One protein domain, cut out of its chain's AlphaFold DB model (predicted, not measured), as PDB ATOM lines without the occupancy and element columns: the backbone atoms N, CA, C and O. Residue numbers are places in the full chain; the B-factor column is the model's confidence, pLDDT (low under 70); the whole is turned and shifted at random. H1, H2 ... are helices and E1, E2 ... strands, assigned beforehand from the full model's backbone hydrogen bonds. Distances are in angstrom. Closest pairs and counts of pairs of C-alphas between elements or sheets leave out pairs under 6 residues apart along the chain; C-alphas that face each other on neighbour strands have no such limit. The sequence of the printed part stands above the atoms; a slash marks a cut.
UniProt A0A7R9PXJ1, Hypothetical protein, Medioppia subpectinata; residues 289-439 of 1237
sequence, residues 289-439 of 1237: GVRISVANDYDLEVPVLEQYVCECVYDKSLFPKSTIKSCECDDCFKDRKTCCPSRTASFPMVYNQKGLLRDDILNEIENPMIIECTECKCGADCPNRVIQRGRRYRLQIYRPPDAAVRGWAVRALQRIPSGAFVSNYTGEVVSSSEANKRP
ATOM      1  N   GLY A 289     -16.904 -20.718  23.561       68.25
ATOM      2  CA  GLY A 289     -18.248 -20.692  24.152       68.25
ATOM      3  C   GLY A 289     -19.143 -19.504  23.771       68.25
ATOM      4  O   GLY A 289     -20.252 -19.702  23.275       68.25
ATOM      5  N   VAL A 290     -18.702 -18.271  24.028       83.62
ATOM      6  CA  VAL A 290     -19.558 -17.076  24.078       83.62
ATOM      7  C   VAL A 290     -19.004 -15.925  23.234       83.62
ATOM      8  O   VAL A 290     -17.868 -15.480  23.416       83.62
ATOM      9  N   ARG A 291     -19.861 -15.403  22.343       84.50
ATOM     10  CA  ARG A 291     -19.601 -14.222  21.504       84.50
ATOM     11  C   ARG A 291     -19.450 -12.935  22.323       84.50
ATOM     12  O   ARG A 291     -20.133 -12.753  23.330       84.50
ATOM     13  N   ILE A 292     -18.616 -12.028  21.823       84.81
ATOM     14  CA  ILE A 292     -18.426 -10.660  22.324       84.81
ATOM     15  C   ILE A 292     -19.289  -9.694  21.497       84.81
ATOM     16  O   ILE A 292     -19.430  -9.866  20.284       84.81
ATOM     17  N   SER A 293     -19.851  -8.662  22.130       83.94
ATOM     18  CA  SER A 293     -20.426  -7.495  21.440       83.94
ATOM     19  C   SER A 293     -19.534  -6.260  21.604       83.94
ATOM     20  O   SER A 293     -18.698  -6.209  22.506       83.94
ATOM     21  N   VAL A 294     -19.704  -5.258  20.735       84.88
ATOM     22  CA  VAL A 294     -18.978  -3.979  20.820       84.88
ATOM     23  C   VAL A 294     -19.957  -2.812  20.698       84.88
ATOM     24  O   VAL A 294     -20.863  -2.880  19.872       84.88
ATOM     25  N   ALA A 295     -19.787  -1.765  21.507       77.62
ATOM     26  CA  ALA A 295     -20.580  -0.532  21.447       77.62
ATOM     27  C   ALA A 295     -19.706   0.727  21.584       77.62
ATOM     28  O   ALA A 295     -18.667   0.706  22.242       77.62
ATOM     29  N   ASN A 296     -20.143   1.832  20.980       79.00
ATOM     30  CA  ASN A 296     -19.581   3.158  21.211       79.00
ATOM     31  C   ASN A 296     -20.705   4.185  21.115       79.00
ATOM     32  O   ASN A 296     -21.159   4.523  20.023       79.00
ATOM     33  N   ASP A 297     -21.124   4.668  22.275       62.69
ATOM     34  CA  ASP A 297     -22.207   5.638  22.393       62.69
ATOM     35  C   ASP A 297     -21.650   7.065  22.528       62.69
ATOM     36  O   ASP A 297     -22.362   8.030  22.250       62.69
ATOM     37  N   TYR A 298     -20.350   7.200  22.817       62.47
ATOM     38  CA  TYR A 298     -19.664   8.442  23.181       62.47
ATOM     39  C   TYR A 298     -19.106   9.222  21.976       62.47
ATOM     40  O   TYR A 298     -19.554  10.335  21.715       62.47
ATOM     41  N   ASP A 299     -18.187   8.637  21.200       70.19
ATOM     42  CA  ASP A 299     -17.476   9.333  20.110       70.19
ATOM     43  C   ASP A 299     -17.660   8.641  18.737       70.19
ATOM     44  O   ASP A 299     -18.690   8.012  18.483       70.19
ATOM     45  N   LEU A 300     -16.727   8.824  17.795       69.81
ATOM     46  CA  LEU A 300     -16.758   8.213  16.453       69.81
ATOM     47  C   LEU A 300     -15.640   7.176  16.225       69.81
ATOM     48  O   LEU A 300     -15.450   6.708  15.095       69.81
ATOM     49  N   GLU A 301     -14.896   6.815  17.270       78.94
ATOM     50  CA  GLU A 301     -13.838   5.814  17.203       78.94
ATOM     51  C   GLU A 301     -14.374   4.380  17.097       78.94
ATOM     52  O   GLU A 301     -15.538   4.055  17.349       78.94
ATOM     53  N   VAL A 302     -13.470   3.494  16.690       77.88
ATOM     54  CA  VAL A 302     -13.680   2.059  16.506       77.88
ATOM     55  C   VAL A 302     -12.407   1.380  17.010       77.88
ATOM     56  O   VAL A 302     -11.331   1.893  16.692       77.88
ATOM     57  N   PRO A 303     -12.474   0.257  17.750       80.88
ATOM     58  CA  PRO A 303     -11.266  -0.347  18.281       80.88
ATOM     59  C   PRO A 303     -10.387  -0.857  17.133       80.88
ATOM     60  O   PRO A 303     -10.879  -1.416  16.148       80.88
ATOM     61  N   VAL A 304      -9.078  -0.657  17.258       75.12
ATOM     62  CA  VAL A 304      -8.084  -1.113  16.282       75.12
ATOM     63  C   VAL A 304      -7.438  -2.384  16.821       75.12
ATOM     64  O   VAL A 304      -6.900  -2.389  17.922       75.12
ATOM     65  N   LEU A 305      -7.525  -3.473  16.056       70.69
ATOM     66  CA  LEU A 305      -6.913  -4.756  16.403       70.69
ATOM     67  C   LEU A 305      -6.534  -5.510  15.126       70.69
ATOM     68  O   LEU A 305      -7.403  -5.853  14.314       70.69
ATOM     69  N   GLU A 306      -5.244  -5.780  14.949       71.94
ATOM     70  CA  GLU A 306      -4.713  -6.489  13.777       71.94
ATOM     71  C   GLU A 306      -5.150  -7.957  13.769       71.94
ATOM     72  O   GLU A 306      -5.717  -8.424  12.778       71.94
ATOM     73  N   GLN A 307      -5.036  -8.641  14.908       79.19
ATOM     74  CA  GLN A 307      -5.509 -10.008  15.104       79.19
ATOM     75  C   GLN A 307      -6.112 -10.181  16.504       79.19
ATOM     76  O   GLN A 307      -5.542  -9.732  17.492       79.19
ATOM     77  N   TYR A 308      -7.266 -10.848  16.591       84.00
ATOM     78  CA  TYR A 308      -7.802 -11.347  17.859       84.00
ATOM     79  C   TYR A 308      -7.212 -12.736  18.127       84.00
ATOM     80  O   TYR A 308      -7.177 -13.570  17.218       84.00
ATOM     81  N   VAL A 309      -6.772 -12.990  19.359       84.50
ATOM     82  CA  VAL A 309      -6.214 -14.277  19.804       84.50
ATOM     83  C   VAL A 309      -6.910 -14.753  21.085       84.50
ATOM     84  O   VAL A 309      -7.441 -13.951  21.847       84.50
ATOM     85  N   CYS A 310      -6.935 -16.072  21.288       78.88
ATOM     86  CA  CYS A 310      -7.544 -16.746  22.450       78.88
ATOM     87  C   CYS A 310      -6.491 -17.321  23.422       78.88
ATOM     88  O   CYS A 310      -6.794 -17.742  24.538       78.88
ATOM     89  N   GLU A 311      -5.242 -17.376  22.965       80.31
ATOM     90  CA  GLU A 311      -4.087 -18.003  23.603       80.31
ATOM     91  C   GLU A 311      -2.872 -17.108  23.332       80.31
ATOM     92  O   GLU A 311      -2.826 -16.430  22.302       80.31
ATOM     93  N   CYS A 312      -1.880 -17.104  24.224       81.69
ATOM     94  CA  CYS A 312      -0.646 -16.357  23.990       81.69
ATOM     95  C   CYS A 312       0.125 -16.930  22.791       81.69
ATOM     96  O   CYS A 312       0.312 -18.144  22.683       81.69
ATOM     97  N   VAL A 313       0.608 -16.052  21.912       81.62
ATOM     98  CA  VAL A 313       1.449 -16.413  20.767       81.62
ATOM     99  C   VAL A 313       2.905 -16.345  21.212       81.62
ATOM    100  O   VAL A 313       3.410 -15.268  21.507       81.62
ATOM    101  N   TYR A 314       3.574 -17.491  21.281       78.62
ATOM    102  CA  TYR A 314       4.976 -17.611  21.683       78.62
ATOM    103  C   TYR A 314       5.819 -18.204  20.552       78.62
ATOM    104  O   TYR A 314       5.351 -19.063  19.797       78.62
ATOM    105  N   ASP A 315       7.083 -17.788  20.470       69.75
ATOM    106  CA  ASP A 315       8.061 -18.462  19.622       69.75
ATOM    107  C   ASP A 315       8.325 -19.874  20.172       69.75
ATOM    108  O   ASP A 315       8.796 -20.066  21.297       69.75
ATOM    109  N   LYS A 316       8.001 -20.883  19.359       62.66
ATOM    110  CA  LYS A 316       8.127 -22.306  19.704       62.66
ATOM    111  C   LYS A 316       9.583 -22.774  19.811       62.66
ATOM    112  O   LYS A 316       9.811 -23.864  20.328       62.66
ATOM    113  N   SER A 317      10.550 -21.987  19.335       62.47
ATOM    114  CA  SER A 317      11.982 -22.259  19.495       62.47
ATOM    115  C   SER A 317      12.514 -21.864  20.880       62.47
ATOM    116  O   SER A 317      13.451 -22.492  21.371       62.47
ATOM    117  N   LEU A 318      11.898 -20.872  21.535       57.75
ATOM    118  CA  LEU A 318      12.346 -20.341  22.830       57.75
ATOM    119  C   LEU A 318      11.780 -21.108  24.035       57.75
ATOM    120  O   LEU A 318      12.383 -21.105  25.107       57.75
ATOM    121  N   PHE A 319      10.634 -21.773  23.864       58.81
ATOM    122  CA  PHE A 319       9.910 -22.451  24.941       58.81
ATOM    123  C   PHE A 319       9.668 -23.934  24.605       58.81
ATOM    124  O   PHE A 319       8.672 -24.257  23.948       58.81
ATOM    125  N   PRO A 320      10.540 -24.865  25.046       56.53
ATOM    126  CA  PRO A 320      10.270 -26.293  24.910       56.53
ATOM    127  C   PRO A 320       9.011 -26.676  25.704       56.53
ATOM    128  O   PRO A 320       8.766 -26.146  26.790       56.53
ATOM    129  N   LYS A 321       8.216 -27.618  25.177       56.12
ATOM    130  CA  LYS A 321       7.004 -28.115  25.852       56.12
ATOM    131  C   LYS A 321       7.341 -28.596  27.268       56.12
ATOM    132  O   LYS A 321       8.138 -29.517  27.429       56.12
ATOM    133  N   SER A 322       6.699 -28.017  28.280       56.06
ATOM    134  CA  SER A 322       6.860 -28.450  29.666       56.06
ATOM    135  C   SER A 322       6.112 -29.761  29.923       56.06
ATOM    136  O   SER A 322       4.918 -29.893  29.652       56.06
ATOM    137  N   THR A 323       6.816 -30.749  30.478       56.34
ATOM    138  CA  THR A 323       6.253 -32.069  30.792       56.34
ATOM    139  C   THR A 323       5.440 -32.021  32.090       56.34
ATOM    140  O   THR A 323       5.869 -32.528  33.130       56.34
ATOM    141  N   ILE A 324       4.256 -31.397  32.049       62.84
ATOM    142  CA  ILE A 324       3.272 -31.498  33.137       62.84
ATOM    143  C   ILE A 324       2.945 -32.983  33.326       62.84
ATOM    144  O   ILE A 324       2.481 -33.649  32.400       62.84
ATOM    145  N   LYS A 325       3.210 -33.513  34.524       67.56
ATOM    146  CA  LYS A 325       2.997 -34.929  34.838       67.56
ATOM    147  C   LYS A 325       1.503 -35.231  34.814       67.56
ATOM    148  O   LYS A 325       0.771 -34.784  35.697       67.56
ATOM    149  N   SER A 326       1.072 -36.018  33.832       78.31
ATOM    150  CA  SER A 326      -0.313 -36.459  33.718       78.31
ATOM    151  C   SER A 326      -0.765 -37.238  34.958       78.31
ATOM    152  O   SER A 326       0.028 -37.895  35.644       78.31
ATOM    153  N   CYS A 327      -2.058 -37.132  35.270       82.62
ATOM    154  CA  CYS A 327      -2.673 -37.828  36.392       82.62
ATOM    155  C   CYS A 327      -3.560 -38.991  35.930       82.62
ATOM    156  O   CYS A 327      -4.288 -38.907  34.937       82.62
ATOM    157  N   GLU A 328      -3.526 -40.065  36.714       84.00
ATOM    158  CA  GLU A 328      -4.259 -41.316  36.479       84.00
ATOM    159  C   GLU A 328      -5.576 -41.394  37.278       84.00
ATOM    160  O   GLU A 328      -6.239 -42.428  37.257       84.00
ATOM    161  N   CYS A 329      -5.963 -40.317  37.979       83.19
ATOM    162  CA  CYS A 329      -7.238 -40.243  38.695       83.19
ATOM    163  C   CYS A 329      -8.437 -40.317  37.742       83.19
ATOM    164  O   CYS A 329      -8.448 -39.666  36.696       83.19
ATOM    165  N   ASP A 330      -9.461 -41.074  38.140       79.06
ATOM    166  CA  ASP A 330     -10.745 -41.141  37.435       79.06
ATOM    167  C   ASP A 330     -11.686 -40.022  37.911       79.06
ATOM    168  O   ASP A 330     -12.335 -39.365  37.098       79.06
ATOM    169  N   ASP A 331     -11.691 -39.727  39.219       81.12
ATOM    170  CA  ASP A 331     -12.343 -38.547  39.792       81.12
ATOM    171  C   ASP A 331     -11.345 -37.760  40.639       81.12
ATOM    172  O   ASP A 331     -11.206 -37.936  41.850       81.12
ATOM    173  N   CYS A 332     -10.684 -36.811  39.990       84.00
ATOM    174  CA  CYS A 332      -9.667 -35.988  40.620       84.00
ATOM    175  C   CYS A 332     -10.199 -35.031  41.717       84.00
ATOM    176  O   CYS A 332      -9.383 -34.385  42.376       84.00
ATOM    177  N   PHE A 333     -11.520 -34.939  41.957       80.38
ATOM    178  CA  PHE A 333     -12.067 -34.256  43.142       80.38
ATOM    179  C   PHE A 333     -12.134 -35.144  44.387       80.38
ATOM    180  O   PHE A 333     -12.108 -34.607  45.503       80.38
ATOM    181  N   LYS A 334     -12.199 -36.469  44.203       79.94
ATOM    182  CA  LYS A 334     -11.940 -37.468  45.250       79.94
ATOM    183  C   LYS A 334     -10.429 -37.639  45.419       79.94
ATOM    184  O   LYS A 334      -9.886 -37.423  46.501       79.94
ATOM    185  N   ASP A 335      -9.741 -37.879  44.309       81.19
ATOM    186  CA  ASP A 335      -8.323 -38.230  44.232       81.19
ATOM    187  C   ASP A 335      -7.398 -36.993  44.263       81.19
ATOM    188  O   ASP A 335      -6.388 -36.924  43.562       81.19
ATOM    189  N   ARG A 336      -7.737 -35.967  45.060       76.88
ATOM    190  CA  ARG A 336      -7.073 -34.643  45.002       76.88
ATOM    191  C   ARG A 336      -5.551 -34.734  45.134       76.88
ATOM    192  O   ARG A 336      -4.836 -34.080  44.384       76.88
ATOM    193  N   LYS A 337      -5.074 -35.593  46.045       77.31
ATOM    194  CA  LYS A 337      -3.648 -35.813  46.352       77.31
ATOM    195  C   LYS A 337      -2.844 -36.428  45.193       77.31
ATOM    196  O   LYS A 337      -1.622 -36.345  45.212       77.31
ATOM    197  N   THR A 338      -3.498 -37.033  44.199       79.38
ATOM    198  CA  THR A 338      -2.860 -37.650  43.018       79.38
ATOM    199  C   THR A 338      -3.240 -36.949  41.705       79.38
ATOM    200  O   THR A 338      -2.853 -37.400  40.626       79.38
ATOM    201  N   CYS A 339      -3.945 -35.815  41.778       83.81
ATOM    202  CA  CYS A 339      -4.236 -34.938  40.646       83.81
ATOM    203  C   CYS A 339      -3.000 -34.108  40.224       83.81
ATOM    204  O   CYS A 339      -2.032 -33.984  40.976       83.81
ATOM    205  N   CYS A 340      -3.042 -33.502  39.031       84.62
ATOM    206  CA  CYS A 340      -1.953 -32.704  38.451       84.62
ATOM    207  C   CYS A 340      -1.365 -31.607  39.369       84.62
ATOM    208  O   CYS A 340      -0.137 -31.541  39.425       84.62
ATOM    209  N   PRO A 341      -2.143 -30.793  40.122       80.19
ATOM    210  CA  PRO A 341      -1.579 -29.792  41.039       80.19
ATOM    211  C   PRO A 341      -0.614 -30.412  42.057       80.19
ATOM    212  O   PRO A 341       0.536 -29.982  42.190       80.19
ATOM    213  N   SER A 342      -1.046 -31.500  42.696       77.62
ATOM    214  CA  SER A 342      -0.275 -32.184  43.733       77.62
ATOM    215  C   SER A 342       0.848 -33.060  43.156       77.62
ATOM    216  O   SER A 342       1.931 -33.093  43.730       77.62
ATOM    217  N   ARG A 343       0.661 -33.697  41.986       75.56
ATOM    218  CA  ARG A 343       1.725 -34.461  41.287       75.56
ATOM    219  C   ARG A 343       2.812 -33.587  40.651       75.56
ATOM    220  O   ARG A 343       3.908 -34.093  40.404       75.56
ATOM    221  N   THR A 344       2.524 -32.318  40.356       71.62
ATOM    222  CA  THR A 344       3.485 -31.408  39.709       71.62
ATOM    223  C   THR A 344       4.392 -30.730  40.732       71.62
ATOM    224  O   THR A 344       5.607 -30.758  40.557       71.62
ATOM    225  N   ALA A 345       3.821 -30.157  41.797       63.72
ATOM    226  CA  ALA A 345       4.579 -29.414  42.811       63.72
ATOM    227  C   ALA A 345       3.855 -29.346  44.176       63.72
ATOM    228  O   ALA A 345       3.890 -28.326  44.856       63.72
ATOM    229  N   SER A 346       3.166 -30.422  44.576       71.50
ATOM    230  CA  SER A 346       2.450 -30.537  45.865       71.50
ATOM    231  C   SER A 346       1.338 -29.505  46.120       71.50
ATOM    232  O   SER A 346       0.796 -29.458  47.224       71.50
ATOM    233  N   PHE A 347       0.938 -28.717  45.118       76.31
ATOM    234  CA  PHE A 347      -0.089 -27.688  45.283       76.31
ATOM    235  C   PHE A 347      -1.483 -28.281  45.547       76.31
ATOM    236  O   PHE A 347      -1.806 -29.373  45.050       76.31
ATOM    237  N   PRO A 348      -2.347 -27.562  46.289       77.38
ATOM    238  CA  PRO A 348      -3.761 -27.890  46.359       77.38
ATOM    239  C   PRO A 348      -4.415 -27.699  44.984       77.38
ATOM    240  O   PRO A 348      -4.057 -26.816  44.209       77.38
ATOM    241  N   MET A 349      -5.443 -28.495  44.688       81.62
ATOM    242  CA  MET A 349      -6.389 -28.145  43.625       81.62
ATOM    243  C   MET A 349      -7.062 -26.818  43.993       81.62
ATOM    244  O   MET A 349      -7.596 -26.722  45.091       81.62
ATOM    245  N   VAL A 350      -7.053 -25.818  43.111       87.56
ATOM    246  CA  VAL A 350      -7.556 -24.462  43.426       87.56
ATOM    247  C   VAL A 350      -9.069 -24.292  43.238       87.56
ATOM    248  O   VAL A 350      -9.666 -23.379  43.803       87.56
ATOM    249  N   TYR A 351      -9.706 -25.182  42.473       89.62
ATOM    250  CA  TYR A 351     -11.126 -25.096  42.126       89.62
ATOM    251  C   TYR A 351     -12.058 -25.846  43.101       89.62
ATOM    252  O   TYR A 351     -11.643 -26.752  43.832       89.62
ATOM    253  N   ASN A 352     -13.350 -25.499  43.068       86.94
ATOM    254  CA  ASN A 352     -14.474 -26.242  43.652       86.94
ATOM    255  C   ASN A 352     -15.289 -27.005  42.579       86.94
ATOM    256  O   ASN A 352     -15.051 -26.875  41.378       86.94
ATOM    257  N   GLN A 353     -16.283 -27.797  43.002       83.94
ATOM    258  CA  GLN A 353     -17.118 -28.632  42.114       83.94
ATOM    259  C   GLN A 353     -17.922 -27.866  41.049       83.94
ATOM    260  O   GLN A 353     -18.418 -28.485  40.111       83.94
ATOM    261  N   LYS A 354     -18.031 -26.537  41.151       85.50
ATOM    262  CA  LYS A 354     -18.702 -25.677  40.162       85.50
ATOM    263  C   LYS A 354     -17.723 -25.085  39.134       85.50
ATOM    264  O   LYS A 354     -18.163 -24.457  38.174       85.50
ATOM    265  N   GLY A 355     -16.414 -25.290  39.311       86.69
ATOM    266  CA  GLY A 355     -15.368 -24.666  38.497       86.69
ATOM    267  C   GLY A 355     -15.123 -23.193  38.839       86.69
ATOM    268  O   GLY A 355     -14.695 -22.440  37.970       86.69
ATOM    269  N   LEU A 356     -15.426 -22.783  40.074       89.75
ATOM    270  CA  LEU A 356     -14.957 -21.520  40.651       89.75
ATOM    271  C   LEU A 356     -13.702 -21.807  41.486       89.75
ATOM    272  O   LEU A 356     -13.550 -22.933  41.971       89.75
ATOM    273  N   LEU A 357     -12.831 -20.820  41.691       89.50
ATOM    274  CA  LEU A 357     -11.824 -20.864  42.759       89.50
ATOM    275  C   LEU A 357     -12.512 -21.094  44.117       89.50
ATOM    276  O   LEU A 357     -13.692 -20.772  44.282       89.50
ATOM    277  N   ARG A 358     -11.813 -21.721  45.068       85.81
ATOM    278  CA  ARG A 358     -12.349 -21.899  46.425       85.81
ATOM    279  C   ARG A 358     -12.120 -20.667  47.289       85.81
ATOM    280  O   ARG A 358     -11.088 -20.019  47.166       85.81
ATOM    281  N   ASP A 359     -13.037 -20.441  48.219       79.81
ATOM    282  CA  ASP A 359     -13.015 -19.304  49.137       79.81
ATOM    283  C   ASP A 359     -11.786 -19.343  50.074       79.81
ATOM    284  O   ASP A 359     -11.182 -18.308  50.321       79.81
ATOM    285  N   ASP A 360     -11.324 -20.533  50.490       78.94
ATOM    286  CA  ASP A 360     -10.057 -20.691  51.230       78.94
ATOM    287  C   ASP A 360      -8.838 -20.238  50.406       78.94
ATOM    288  O   ASP A 360      -7.981 -19.514  50.897       78.94
ATOM    289  N   ILE A 361      -8.795 -20.568  49.112       77.25
ATOM    290  CA  ILE A 361      -7.691 -20.175  48.222       77.25
ATOM    291  C   ILE A 361      -7.728 -18.674  47.896       77.25
ATOM    292  O   ILE A 361      -6.672 -18.074  47.715       77.25
ATOM    293  N   LEU A 362      -8.921 -18.077  47.816       69.75
ATOM    294  CA  LEU A 362      -9.103 -16.640  47.580       69.75
ATOM    295  C   LEU A 362      -8.700 -15.790  48.794       69.75
ATOM    296  O   LEU A 362      -8.209 -14.682  48.604       69.75
ATOM    297  N   ASN A 363      -8.883 -16.309  50.012       72.75
ATOM    298  CA  ASN A 363      -8.612 -15.575  51.249       72.75
ATOM    299  C   ASN A 363      -7.195 -15.814  51.806       72.75
ATOM    300  O   ASN A 363      -6.663 -14.941  52.485       72.75
ATOM    301  N   GLU A 364      -6.582 -16.978  51.554       72.50
ATOM    302  CA  GLU A 364      -5.291 -17.366  52.156       72.50
ATOM    303  C   GLU A 364      -4.076 -17.210  51.221       72.50
ATOM    304  O   GLU A 364      -2.941 -17.247  51.696       72.50
ATOM    305  N   ILE A 365      -4.264 -17.087  49.895       69.94
ATOM    306  CA  ILE A 365      -3.153 -17.149  48.925       69.94
ATOM    307  C   ILE A 365      -3.170 -15.968  47.952       69.94
ATOM    308  O   ILE A 365      -3.859 -15.980  46.933       69.94
ATOM    309  N   GLU A 366      -2.293 -14.996  48.194       57.00
ATOM    310  CA  GLU A 366      -2.000 -13.926  47.241       57.00
ATOM    311  C   GLU A 366      -1.335 -14.499  45.971       57.00
ATOM    312  O   GLU A 366      -0.209 -15.014  46.004       57.00
ATOM    313  N   ASN A 367      -2.036 -14.406  44.835       65.44
ATOM    314  CA  ASN A 367      -1.675 -14.975  43.527       65.44
ATOM    315  C   ASN A 367      -1.488 -16.519  43.529       65.44
ATOM    316  O   ASN A 367      -0.353 -17.019  43.460       65.44
ATOM    317  N   PRO A 368      -2.591 -17.301  43.566       73.94
ATOM    318  CA  PRO A 368      -2.553 -18.763  43.580       73.94
ATOM    319  C   PRO A 368      -2.228 -19.344  42.194       73.94
ATOM    320  O   PRO A 368      -2.887 -19.040  41.200       73.94
ATOM    321  N   MET A 369      -1.236 -20.238  42.112       80.62
ATOM    322  CA  MET A 369      -0.874 -20.872  40.838       80.62
ATOM    323  C   MET A 369      -1.896 -21.932  40.406       80.62
ATOM    324  O   MET A 369      -2.142 -22.915  41.105       80.62
ATOM    325  N   ILE A 370      -2.451 -21.753  39.207       84.88
ATOM    326  CA  ILE A 370      -3.444 -22.651  38.611       84.88
ATOM    327  C   ILE A 370      -2.737 -23.715  37.758       84.88
ATOM    328  O   ILE A 370      -2.047 -23.389  36.796       84.88
ATOM    329  N   ILE A 371      -2.940 -24.996  38.082       85.94
ATOM    330  CA  ILE A 371      -2.430 -26.140  37.306       85.94
ATOM    331  C   ILE A 371      -3.615 -27.004  36.872       85.94
ATOM    332  O   ILE A 371      -4.178 -27.749  37.674       85.94
ATOM    333  N   GLU A 372      -4.000 -26.919  35.601       87.81
ATOM    334  CA  GLU A 372      -5.073 -27.748  35.044       87.81
ATOM    335  C   GLU A 372      -4.593 -29.157  34.648       87.81
ATOM    336  O   GLU A 372      -3.406 -29.404  34.445       87.81
ATOM    337  N   CYS A 373      -5.527 -30.102  34.515       86.94
ATOM    338  CA  CYS A 373      -5.241 -31.415  33.934       86.94
ATOM    339  C   CYS A 373      -5.100 -31.306  32.410       86.94
ATOM    340  O   CYS A 373      -5.920 -30.647  31.777       86.94
ATOM    341  N   THR A 374      -4.117 -31.987  31.815       83.44
ATOM    342  CA  THR A 374      -3.825 -31.951  30.368       83.44
ATOM    343  C   THR A 374      -4.030 -33.330  29.717       83.44
ATOM    344  O   THR A 374      -5.174 -33.770  29.576       83.44
ATOM    345  N   GLU A 375      -2.966 -34.051  29.359       82.38
ATOM    346  CA  GLU A 375      -2.987 -35.372  28.703       82.38
ATOM    347  C   GLU A 375      -3.175 -36.494  29.748       82.38
ATOM    348  O   GLU A 375      -2.323 -37.349  29.969       82.38
ATOM    349  N   CYS A 376      -4.285 -36.414  30.482       84.88
ATOM    350  CA  CYS A 376      -4.580 -37.204  31.681       84.88
ATOM    351  C   CYS A 376      -5.686 -38.238  31.445       84.88
ATOM    352  O   CYS A 376      -6.526 -38.054  30.566       84.88
ATOM    353  N   LYS A 377      -5.746 -39.274  32.297       85.50
ATOM    354  CA  LYS A 377      -6.812 -40.294  32.263       85.50
ATOM    355  C   LYS A 377      -8.199 -39.690  32.531       85.50
ATOM    356  O   LYS A 377      -9.192 -40.130  31.958       85.50
ATOM    357  N   CYS A 378      -8.268 -38.658  33.375       85.62
ATOM    358  CA  CYS A 378      -9.505 -37.936  33.650       85.62
ATOM    359  C   CYS A 378     -10.025 -37.210  32.395       85.62
ATOM    360  O   CYS A 378      -9.321 -36.410  31.770       85.62
ATOM    361  N   GLY A 379     -11.286 -37.481  32.044       81.25
ATOM    362  CA  GLY A 379     -11.898 -37.043  30.787       81.25
ATOM    363  C   GLY A 379     -12.047 -35.524  30.619       81.25
ATOM    364  O   GLY A 379     -11.651 -34.724  31.471       81.25
ATOM    365  N   ALA A 380     -12.663 -35.113  29.507       81.50
ATOM    366  CA  ALA A 380     -12.909 -33.700  29.190       81.50
ATOM    367  C   ALA A 380     -13.734 -32.978  30.274       81.50
ATOM    368  O   ALA A 380     -13.482 -31.815  30.581       81.50
ATOM    369  N   ASP A 381     -14.654 -33.695  30.926       82.62
ATOM    370  CA  ASP A 381     -15.443 -33.180  32.047       82.62
ATOM    371  C   ASP A 381     -14.699 -33.115  33.385       82.62
ATOM    372  O   ASP A 381     -15.294 -32.692  34.379       82.62
ATOM    373  N   CYS A 382     -13.398 -33.433  33.426       84.81
ATOM    374  CA  CYS A 382     -12.572 -33.263  34.618       84.81
ATOM    375  C   CYS A 382     -12.742 -31.841  35.194       84.81
ATOM    376  O   CYS A 382     -12.557 -30.855  34.473       84.81
ATOM    377  N   PRO A 383     -13.088 -31.699  36.484       82.12
ATOM    378  CA  PRO A 383     -13.360 -30.398  37.094       82.12
ATOM    379  C   PRO A 383     -12.146 -29.463  37.084       82.12
ATOM    380  O   PRO A 383     -12.307 -28.251  37.024       82.12
ATOM    381  N   ASN A 384     -10.934 -30.024  37.067       87.31
ATOM    382  CA  ASN A 384      -9.664 -29.303  36.976       87.31
ATOM    383  C   ASN A 384      -9.292 -28.957  35.512       87.31
ATOM    384  O   ASN A 384      -8.129 -29.029  35.123       87.31
ATOM    385  N   ARG A 385     -10.314 -28.659  34.701       88.25
ATOM    386  CA  ARG A 385     -10.273 -28.155  33.320       88.25
ATOM    387  C   ARG A 385     -11.347 -27.066  33.213       88.25
ATOM    388  O   ARG A 385     -12.428 -27.300  32.672       88.25
ATOM    389  N   VAL A 386     -11.132 -25.921  33.846       89.25
ATOM    390  CA  VAL A 386     -12.041 -24.766  33.838       89.25
ATOM    391  C   VAL A 386     -11.706 -23.849  32.666       89.25
ATOM    392  O   VAL A 386     -12.601 -23.563  31.867       89.25
ATOM    393  N   ILE A 387     -10.432 -23.459  32.545       88.50
ATOM    394  CA  ILE A 387      -9.883 -22.569  31.512       88.50
ATOM    395  C   ILE A 387      -9.974 -23.243  30.139       88.50
ATOM    396  O   ILE A 387     -10.482 -22.649  29.189       88.50
ATOM    397  N   GLN A 388      -9.608 -24.528  30.053       84.62
ATOM    398  CA  GLN A 388      -9.740 -25.357  28.841       84.62
ATOM    399  C   GLN A 388     -11.159 -25.432  28.244       84.62
ATOM    400  O   GLN A 388     -11.306 -25.838  27.093       84.62
ATOM    401  N   ARG A 389     -12.214 -25.069  28.991       83.38
ATOM    402  CA  ARG A 389     -13.601 -25.033  28.478       83.38
ATOM    403  C   ARG A 389     -13.998 -23.675  27.880       83.38
ATOM    404  O   ARG A 389     -15.140 -23.527  27.453       83.38
ATOM    405  N   GLY A 390     -13.086 -22.702  27.855       82.00
ATOM    406  CA  GLY A 390     -13.321 -21.366  27.314       82.00
ATOM    407  C   GLY A 390     -14.258 -20.495  28.158       82.00
ATOM    408  O   GLY A 390     -14.775 -20.892  29.210       82.00
ATOM    409  N   ARG A 391     -14.470 -19.261  27.688       86.31
ATOM    410  CA  ARG A 391     -15.303 -18.249  28.352       86.31
ATOM    411  C   ARG A 391     -16.779 -18.663  28.378       86.31
ATOM    412  O   ARG A 391     -17.358 -19.047  27.364       86.31
ATOM    413  N   ARG A 392     -17.426 -18.490  29.537       85.31
ATOM    414  CA  ARG A 392     -18.866 -18.781  29.742       85.31
ATOM    415  C   ARG A 392     -19.729 -17.539  29.992       85.31
ATOM    416  O   ARG A 392     -20.954 -17.641  30.041       85.31
ATOM    417  N   TYR A 393     -19.109 -16.370  30.139       88.69
ATOM    418  CA  TYR A 393     -19.780 -15.111  30.468       88.69
ATOM    419  C   TYR A 393     -19.862 -14.194  29.244       88.69
ATOM    420  O   TYR A 393     -18.919 -14.101  28.458       88.69
ATOM    421  N   ARG A 394     -21.005 -13.521  29.063       88.25
ATOM    422  CA  ARG A 394     -21.185 -12.516  28.005       88.25
ATOM    423  C   ARG A 394     -20.489 -11.221  28.411       88.25
ATOM    424  O   ARG A 394     -20.859 -10.622  29.419       88.25
ATOM    425  N   LEU A 395     -19.524 -10.797  27.601       89.62
ATOM    426  CA  LEU A 395     -18.761  -9.562  27.770       89.62
ATOM    427  C   LEU A 395     -19.015  -8.629  26.579       89.62
ATOM    428  O   LEU A 395     -19.210  -9.091  25.451       89.62
ATOM    429  N   GLN A 396     -18.984  -7.325  26.835       90.50
ATOM    430  CA  GLN A 396     -19.078  -6.277  25.825       90.50
ATOM    431  C   GLN A 396     -17.854  -5.371  25.902       90.50
ATOM    432  O   GLN A 396     -17.586  -4.789  26.952       90.50
ATOM    433  N   ILE A 397     -17.154  -5.208  24.781       91.12
ATOM    434  CA  ILE A 397     -16.167  -4.136  24.613       91.12
ATOM    435  C   ILE A 397     -16.949  -2.830  24.427       91.12
ATOM    436  O   ILE A 397     -17.894  -2.783  23.637       91.12
ATOM    437  N   TYR A 398     -16.593  -1.768  25.140       87.31
ATOM    438  CA  TYR A 398     -17.268  -0.481  25.007       87.31
ATOM    439  C   TYR A 398     -16.308   0.701  25.126       87.31
ATOM    440  O   TYR A 398     -15.232   0.601  25.716       87.31
ATOM    441  N   ARG A 399     -16.721   1.828  24.547       81.50
ATOM    442  CA  ARG A 399     -16.074   3.129  24.715       81.50
ATOM    443  C   ARG A 399     -16.703   3.846  25.925       81.50
ATOM    444  O   ARG A 399     -17.891   4.172  25.849       81.50
ATOM    445  N   PRO A 400     -15.989   4.033  27.049       77.75
ATOM    446  CA  PRO A 400     -16.509   4.778  28.199       77.75
ATOM    447  C   PRO A 400     -16.472   6.310  27.974       77.75
ATOM    448  O   PRO A 400     -15.881   6.768  26.998       77.75
ATOM    449  N   PRO A 401     -17.082   7.133  28.852       64.19
ATOM    450  CA  PRO A 401     -17.059   8.598  28.718       64.19
ATOM    451  C   PRO A 401     -15.695   9.257  28.994       64.19
ATOM    452  O   PRO A 401     -15.486  10.409  28.631       64.19
ATOM    453  N   ASP A 402     -14.774   8.538  29.636       67.81
ATOM    454  CA  ASP A 402     -13.399   8.947  29.970       67.81
ATOM    455  C   ASP A 402     -12.357   8.340  29.005       67.81
ATOM    456  O   ASP A 402     -11.150   8.320  29.266       67.81
ATOM    457  N   ALA A 403     -12.819   7.835  27.859       67.31
ATOM    458  CA  ALA A 403     -12.032   7.038  26.925       67.31
ATOM    459  C   ALA A 403     -10.854   7.768  26.256       67.31
ATOM    460  O   ALA A 403      -9.954   7.108  25.734       67.31
ATOM    461  N   ALA A 404     -10.821   9.102  26.311       63.22
ATOM    462  CA  ALA A 404      -9.649   9.897  25.939       63.22
ATOM    463  C   ALA A 404      -8.418   9.576  26.815       63.22
ATOM    464  O   ALA A 404      -7.290   9.679  26.340       63.22
ATOM    465  N   VAL A 405      -8.643   9.147  28.065       62.94
ATOM    466  CA  VAL A 405      -7.607   8.713  29.016       62.94
ATOM    467  C   VAL A 405      -7.528   7.183  29.079       62.94
ATOM    468  O   VAL A 405      -6.440   6.616  29.019       62.94
ATOM    469  N   ARG A 406      -8.676   6.493  29.189       65.44
ATOM    470  CA  ARG A 406      -8.727   5.039  29.463       65.44
ATOM    471  C   ARG A 406      -8.824   4.131  28.223       65.44
ATOM    472  O   ARG A 406      -8.763   2.910  28.356       65.44
ATOM    473  N   GLY A 407      -8.947   4.680  27.013       80.69
ATOM    474  CA  GLY A 407      -8.957   3.904  25.766       80.69
ATOM    475  C   GLY A 407     -10.263   3.137  25.517       80.69
ATOM    476  O   GLY A 407     -11.295   3.739  25.228       80.69
ATOM    477  N   TRP A 408     -10.218   1.805  25.546       83.81
ATOM    478  CA  TRP A 408     -11.385   0.928  25.363       83.81
ATOM    479  C   TRP A 408     -11.519  -0.019  26.557       83.81
ATOM    480  O   TRP A 408     -10.532  -0.606  26.995       83.81
ATOM    481  N   ALA A 409     -12.742  -0.182  27.059       85.75
ATOM    482  CA  ALA A 409     -13.050  -0.947  28.264       85.75
ATOM    483  C   ALA A 409     -13.874  -2.209  27.952       85.75
ATOM    484  O   ALA A 409     -14.407  -2.372  26.851       85.75
ATOM    485  N   VAL A 410     -14.010  -3.106  28.934       88.94
ATOM    486  CA  VAL A 410     -14.823  -4.329  28.834       88.94
ATOM    487  C   VAL A 410     -15.760  -4.419  30.035       88.94
ATOM    488  O   VAL A 410     -15.305  -4.362  31.171       88.94
ATOM    489  N   ARG A 411     -17.064  -4.595  29.788       87.62
ATOM    490  CA  ARG A 411     -18.098  -4.769  30.825       87.62
ATOM    491  C   ARG A 411     -18.811  -6.113  30.711       87.62
ATOM    492  O   ARG A 411     -18.976  -6.651  29.614       87.62
ATOM    493  N   ALA A 412     -19.278  -6.642  31.837       90.56
ATOM    494  CA  ALA A 412     -20.098  -7.849  31.871       90.56
ATOM    495  C   ALA A 412     -21.566  -7.550  31.505       90.56
ATOM    496  O   ALA A 412     -22.133  -6.549  31.931       90.56
ATOM    497  N   LEU A 413     -22.206  -8.447  30.746       82.75
ATOM    498  CA  LEU A 413     -23.641  -8.385  30.397       82.75
ATOM    499  C   LEU A 413     -24.511  -9.327  31.257       82.75
ATOM    500  O   LEU A 413     -25.637  -9.672  30.888       82.75
ATOM    501  N   GLN A 414     -23.954  -9.824  32.361       87.81
ATOM    502  CA  GLN A 414     -24.589 -10.703  33.344       87.81
ATOM    503  C   GLN A 414     -23.733 -10.745  34.614       87.81
ATOM    504  O   GLN A 414     -22.516 -10.581  34.525       87.81
ATOM    505  N   ARG A 415     -24.340 -11.033  35.773       87.19
ATOM    506  CA  ARG A 415     -23.593 -11.254  37.020       87.19
ATOM    507  C   ARG A 415     -22.593 -12.403  36.844       87.19
ATOM    508  O   ARG A 415     -22.957 -13.479  36.362       87.19
ATOM    509  N   ILE A 416     -21.353 -12.171  37.260       91.38
ATOM    510  CA  ILE A 416     -20.288 -13.173  37.326       91.38
ATOM    511  C   ILE A 416     -20.117 -13.552  38.812       91.38
ATOM    512  O   ILE A 416     -20.079 -12.650  39.648       91.38
ATOM    513  N   PRO A 417     -20.103 -14.845  39.193       88.94
ATOM    514  CA  PRO A 417     -19.780 -15.259  40.560       88.94
ATOM    515  C   PRO A 417     -18.309 -14.985  40.902       88.94
ATOM    516  O   PRO A 417     -17.458 -15.073  40.017       88.94
ATOM    517  N   SER A 418     -18.001 -14.755  42.181       87.06
ATOM    518  CA  SER A 418     -16.604 -14.713  42.639       87.06
ATOM    519  C   SER A 418     -15.873 -16.025  42.310       87.06
ATOM    520  O   SER A 418     -16.486 -17.094  42.215       87.06
ATOM    521  N   GLY A 419     -14.567 -15.926  42.056       86.88
ATOM    522  CA  GLY A 419     -13.717 -17.046  41.651       86.88
ATOM    523  C   GLY A 419     -14.005 -17.642  40.263       86.88
ATOM    524  O   GLY A 419     -13.420 -18.671  39.927       86.88
ATOM    525  N   ALA A 420     -14.902 -17.067  39.452       90.75
ATOM    526  CA  ALA A 420     -15.226 -17.594  38.124       90.75
ATOM    527  C   ALA A 420     -14.181 -17.226  37.054       90.75
ATOM    528  O   ALA A 420     -13.687 -16.103  37.003       90.75
ATOM    529  N   PHE A 421     -13.915 -18.142  36.117       90.12
ATOM    530  CA  PHE A 421     -13.076 -17.848  34.951       90.12
ATOM    531  C   PHE A 421     -13.781 -16.904  33.956       90.12
ATOM    532  O   PHE A 421     -14.821 -17.249  33.387       90.12
ATOM    533  N   VAL A 422     -13.186 -15.727  33.729       89.00
ATOM    534  CA  VAL A 422     -13.703 -14.679  32.829       89.00
ATOM    535  C   VAL A 422     -13.092 -14.779  31.426       89.00
ATOM    536  O   VAL A 422     -13.825 -14.911  30.444       89.00
ATOM    537  N   SER A 423     -11.762 -14.705  31.325       84.81
ATOM    538  CA  SER A 423     -10.986 -14.791  30.081       84.81
ATOM    539  C   SER A 423      -9.507 -15.032  30.402       84.81
ATOM    540  O   SER A 423      -9.060 -14.722  31.503       84.81
ATOM    541  N   ASN A 424      -8.735 -15.507  29.424       83.88
ATOM    542  CA  ASN A 424      -7.278 -15.382  29.459       83.88
ATOM    543  C   ASN A 424      -6.877 -13.934  29.119       83.88
ATOM    544  O   ASN A 424      -7.496 -13.324  28.241       83.88
ATOM    545  N   TYR A 425      -5.817 -13.413  29.745       83.69
ATOM    546  CA  TYR A 425      -5.060 -12.270  29.219       83.69
ATOM    547  C   TYR A 425      -4.060 -12.808  28.190       83.69
ATOM    548  O   TYR A 425      -3.312 -13.734  28.501       83.69
ATOM    549  N   THR A 426      -4.083 -12.306  26.951       82.56
ATOM    550  CA  THR A 426      -3.325 -12.905  25.836       82.56
ATOM    551  C   THR A 426      -2.765 -11.869  24.870       82.56
ATOM    552  O   THR A 426      -3.294 -10.768  24.735       82.56
ATOM    553  N   GLY A 427      -1.679 -12.243  24.196       85.00
ATOM    554  CA  GLY A 427      -0.955 -11.422  23.231       85.00
ATOM    555  C   GLY A 427       0.271 -12.166  22.699       85.00
ATOM    556  O   GLY A 427       0.402 -13.377  22.896       85.00
ATOM    557  N   GLU A 428       1.171 -11.446  22.038       82.00
ATOM    558  CA  GLU A 428       2.469 -11.966  21.594       82.00
ATOM    559  C   GLU A 428       3.495 -11.908  22.738       82.00
ATOM    560  O   GLU A 428       3.693 -10.865  23.362       82.00
ATOM    561  N   VAL A 429       4.160 -13.031  23.019       79.50
ATOM    562  CA  VAL A 429       5.210 -13.143  24.040       79.50
ATOM    563  C   VAL A 429       6.548 -12.765  23.410       79.50
ATOM    564  O   VAL A 429       7.248 -13.604  22.843       79.50
ATOM    565  N   VAL A 430       6.889 -11.481  23.505       73.69
ATOM    566  CA  VAL A 430       8.128 -10.898  22.970       73.69
ATOM    567  C   VAL A 430       9.241 -10.825  24.021       73.69
ATOM    568  O   VAL A 430       8.988 -10.839  25.226       73.69
ATOM    569  N   SER A 431      10.495 -10.693  23.578       72.00
ATOM    570  CA  SER A 431      11.608 -10.370  24.477       72.00
ATOM    571  C   SER A 431      11.502  -8.928  24.993       72.00
ATOM    572  O   SER A 431      10.957  -8.052  24.322       72.00
ATOM    573  N   SER A 432      12.098  -8.629  26.151       69.12
ATOM    574  CA  SER A 432      12.133  -7.256  26.687       69.12
ATOM    575  C   SER A 432      12.844  -6.267  25.749       69.12
ATOM    576  O   SER A 432      12.475  -5.099  25.687       69.12
ATOM    577  N   SER A 433      13.837  -6.731  24.981       70.31
ATOM    578  CA  SER A 433      14.529  -5.913  23.979       70.31
ATOM    579  C   SER A 433      13.686  -5.630  22.734       70.31
ATOM    580  O   SER A 433      13.966  -4.661  22.040       70.31
ATOM    581  N   GLU A 434      12.666  -6.440  22.452       72.56
ATOM    582  CA  GLU A 434      11.689  -6.207  21.386       72.56
ATOM    583  C   GLU A 434      10.509  -5.362  21.886       72.56
ATOM    584  O   GLU A 434      10.131  -4.393  21.230       72.56
ATOM    585  N   ALA A 435      10.004  -5.633  23.096       71.50
ATOM    586  CA  ALA A 435       8.996  -4.804  23.762       71.50
ATOM    587  C   ALA A 435       9.411  -3.323  23.823       71.50
ATOM    588  O   ALA A 435       8.609  -2.448  23.510       71.50
ATOM    589  N   ASN A 436      10.683  -3.048  24.136       67.44
ATOM    590  CA  ASN A 436      11.235  -1.691  24.210       67.44
ATOM    591  C   ASN A 436      11.339  -0.960  22.854       67.44
ATOM    592  O   ASN A 436      11.560   0.249  22.852       67.44
ATOM    593  N   LYS A 437      11.213  -1.652  21.710       72.69
ATOM    594  CA  LYS A 437      11.188  -1.018  20.374       72.69
ATOM    595  C   LYS A 437       9.775  -0.684  19.907       72.69
ATOM    596  O   LYS A 437       9.601   0.196  19.068       72.69
ATOM    597  N   ARG A 438       8.775  -1.438  20.370       72.75
ATOM    598  CA  ARG A 438       7.402  -1.327  19.871       72.75
ATOM    599  C   ARG A 438       6.724  -0.094  20.480       72.75
ATOM    600  O   ARG A 438       6.839   0.120  21.687       72.75
ATOM    601  N   PRO A 439       5.988   0.712  19.690       54.91
ATOM    602  CA  PRO A 439       5.280   1.874  20.211       54.91
ATOM    603  C   PRO A 439       4.136   1.415  21.122       54.91
ATOM    604  O   PRO A 439       3.060   1.035  20.665       54.91
TER     605      PRO A 439
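AT A GLANCE: This is residues 289 to 439 of the 1237 residues of the protein "Hypothetical protein" of Medioppia subpectinata (UniProt A0A7R9PXJ1). Little regular structure: loops link a small three-stranded sheet at one end with loops bearing H1 and H2 at the other. Residues 431 to 439, including H4, stick out. The printed part has 151 residues, with elements E1 H1 H2 E2 H3 E3 H4 along the chain, a mixed sheet and mixed class; it is loose, with radius of gyration of the C-alphas 18.9 A and spans 55 by 40 by 29 A.

HOW THE PARTS SIT: Start at E2, residues 395 to 398. E1, residues 293 to 295, is its parallel neighbour; N 295 and O 397 are 3.0 A apart. E3, residues 409 to 412, is antiparallel to E2; N 398 and O 409 are 2.8 A apart. H1, residues 340 to 345, and H2, residues 359 to 364, are apart, with every O i to N i+4 pair within hydrogen-bond range.

IN THESE COORDINATES: Find C-alpha 293 at (-20.426, -7.495, 21.440), where E1 begins. E3 runs 10.5 A. H3 is residues 403 to 406; H4, residues 432 to 435, ends at (8.996, -4.804, 23.762).

THE WHOLE: The printed part has no cut. The 44-residue link from E1 to H1 is long; pLDDT is under 70 at residues 315 to 325, among others.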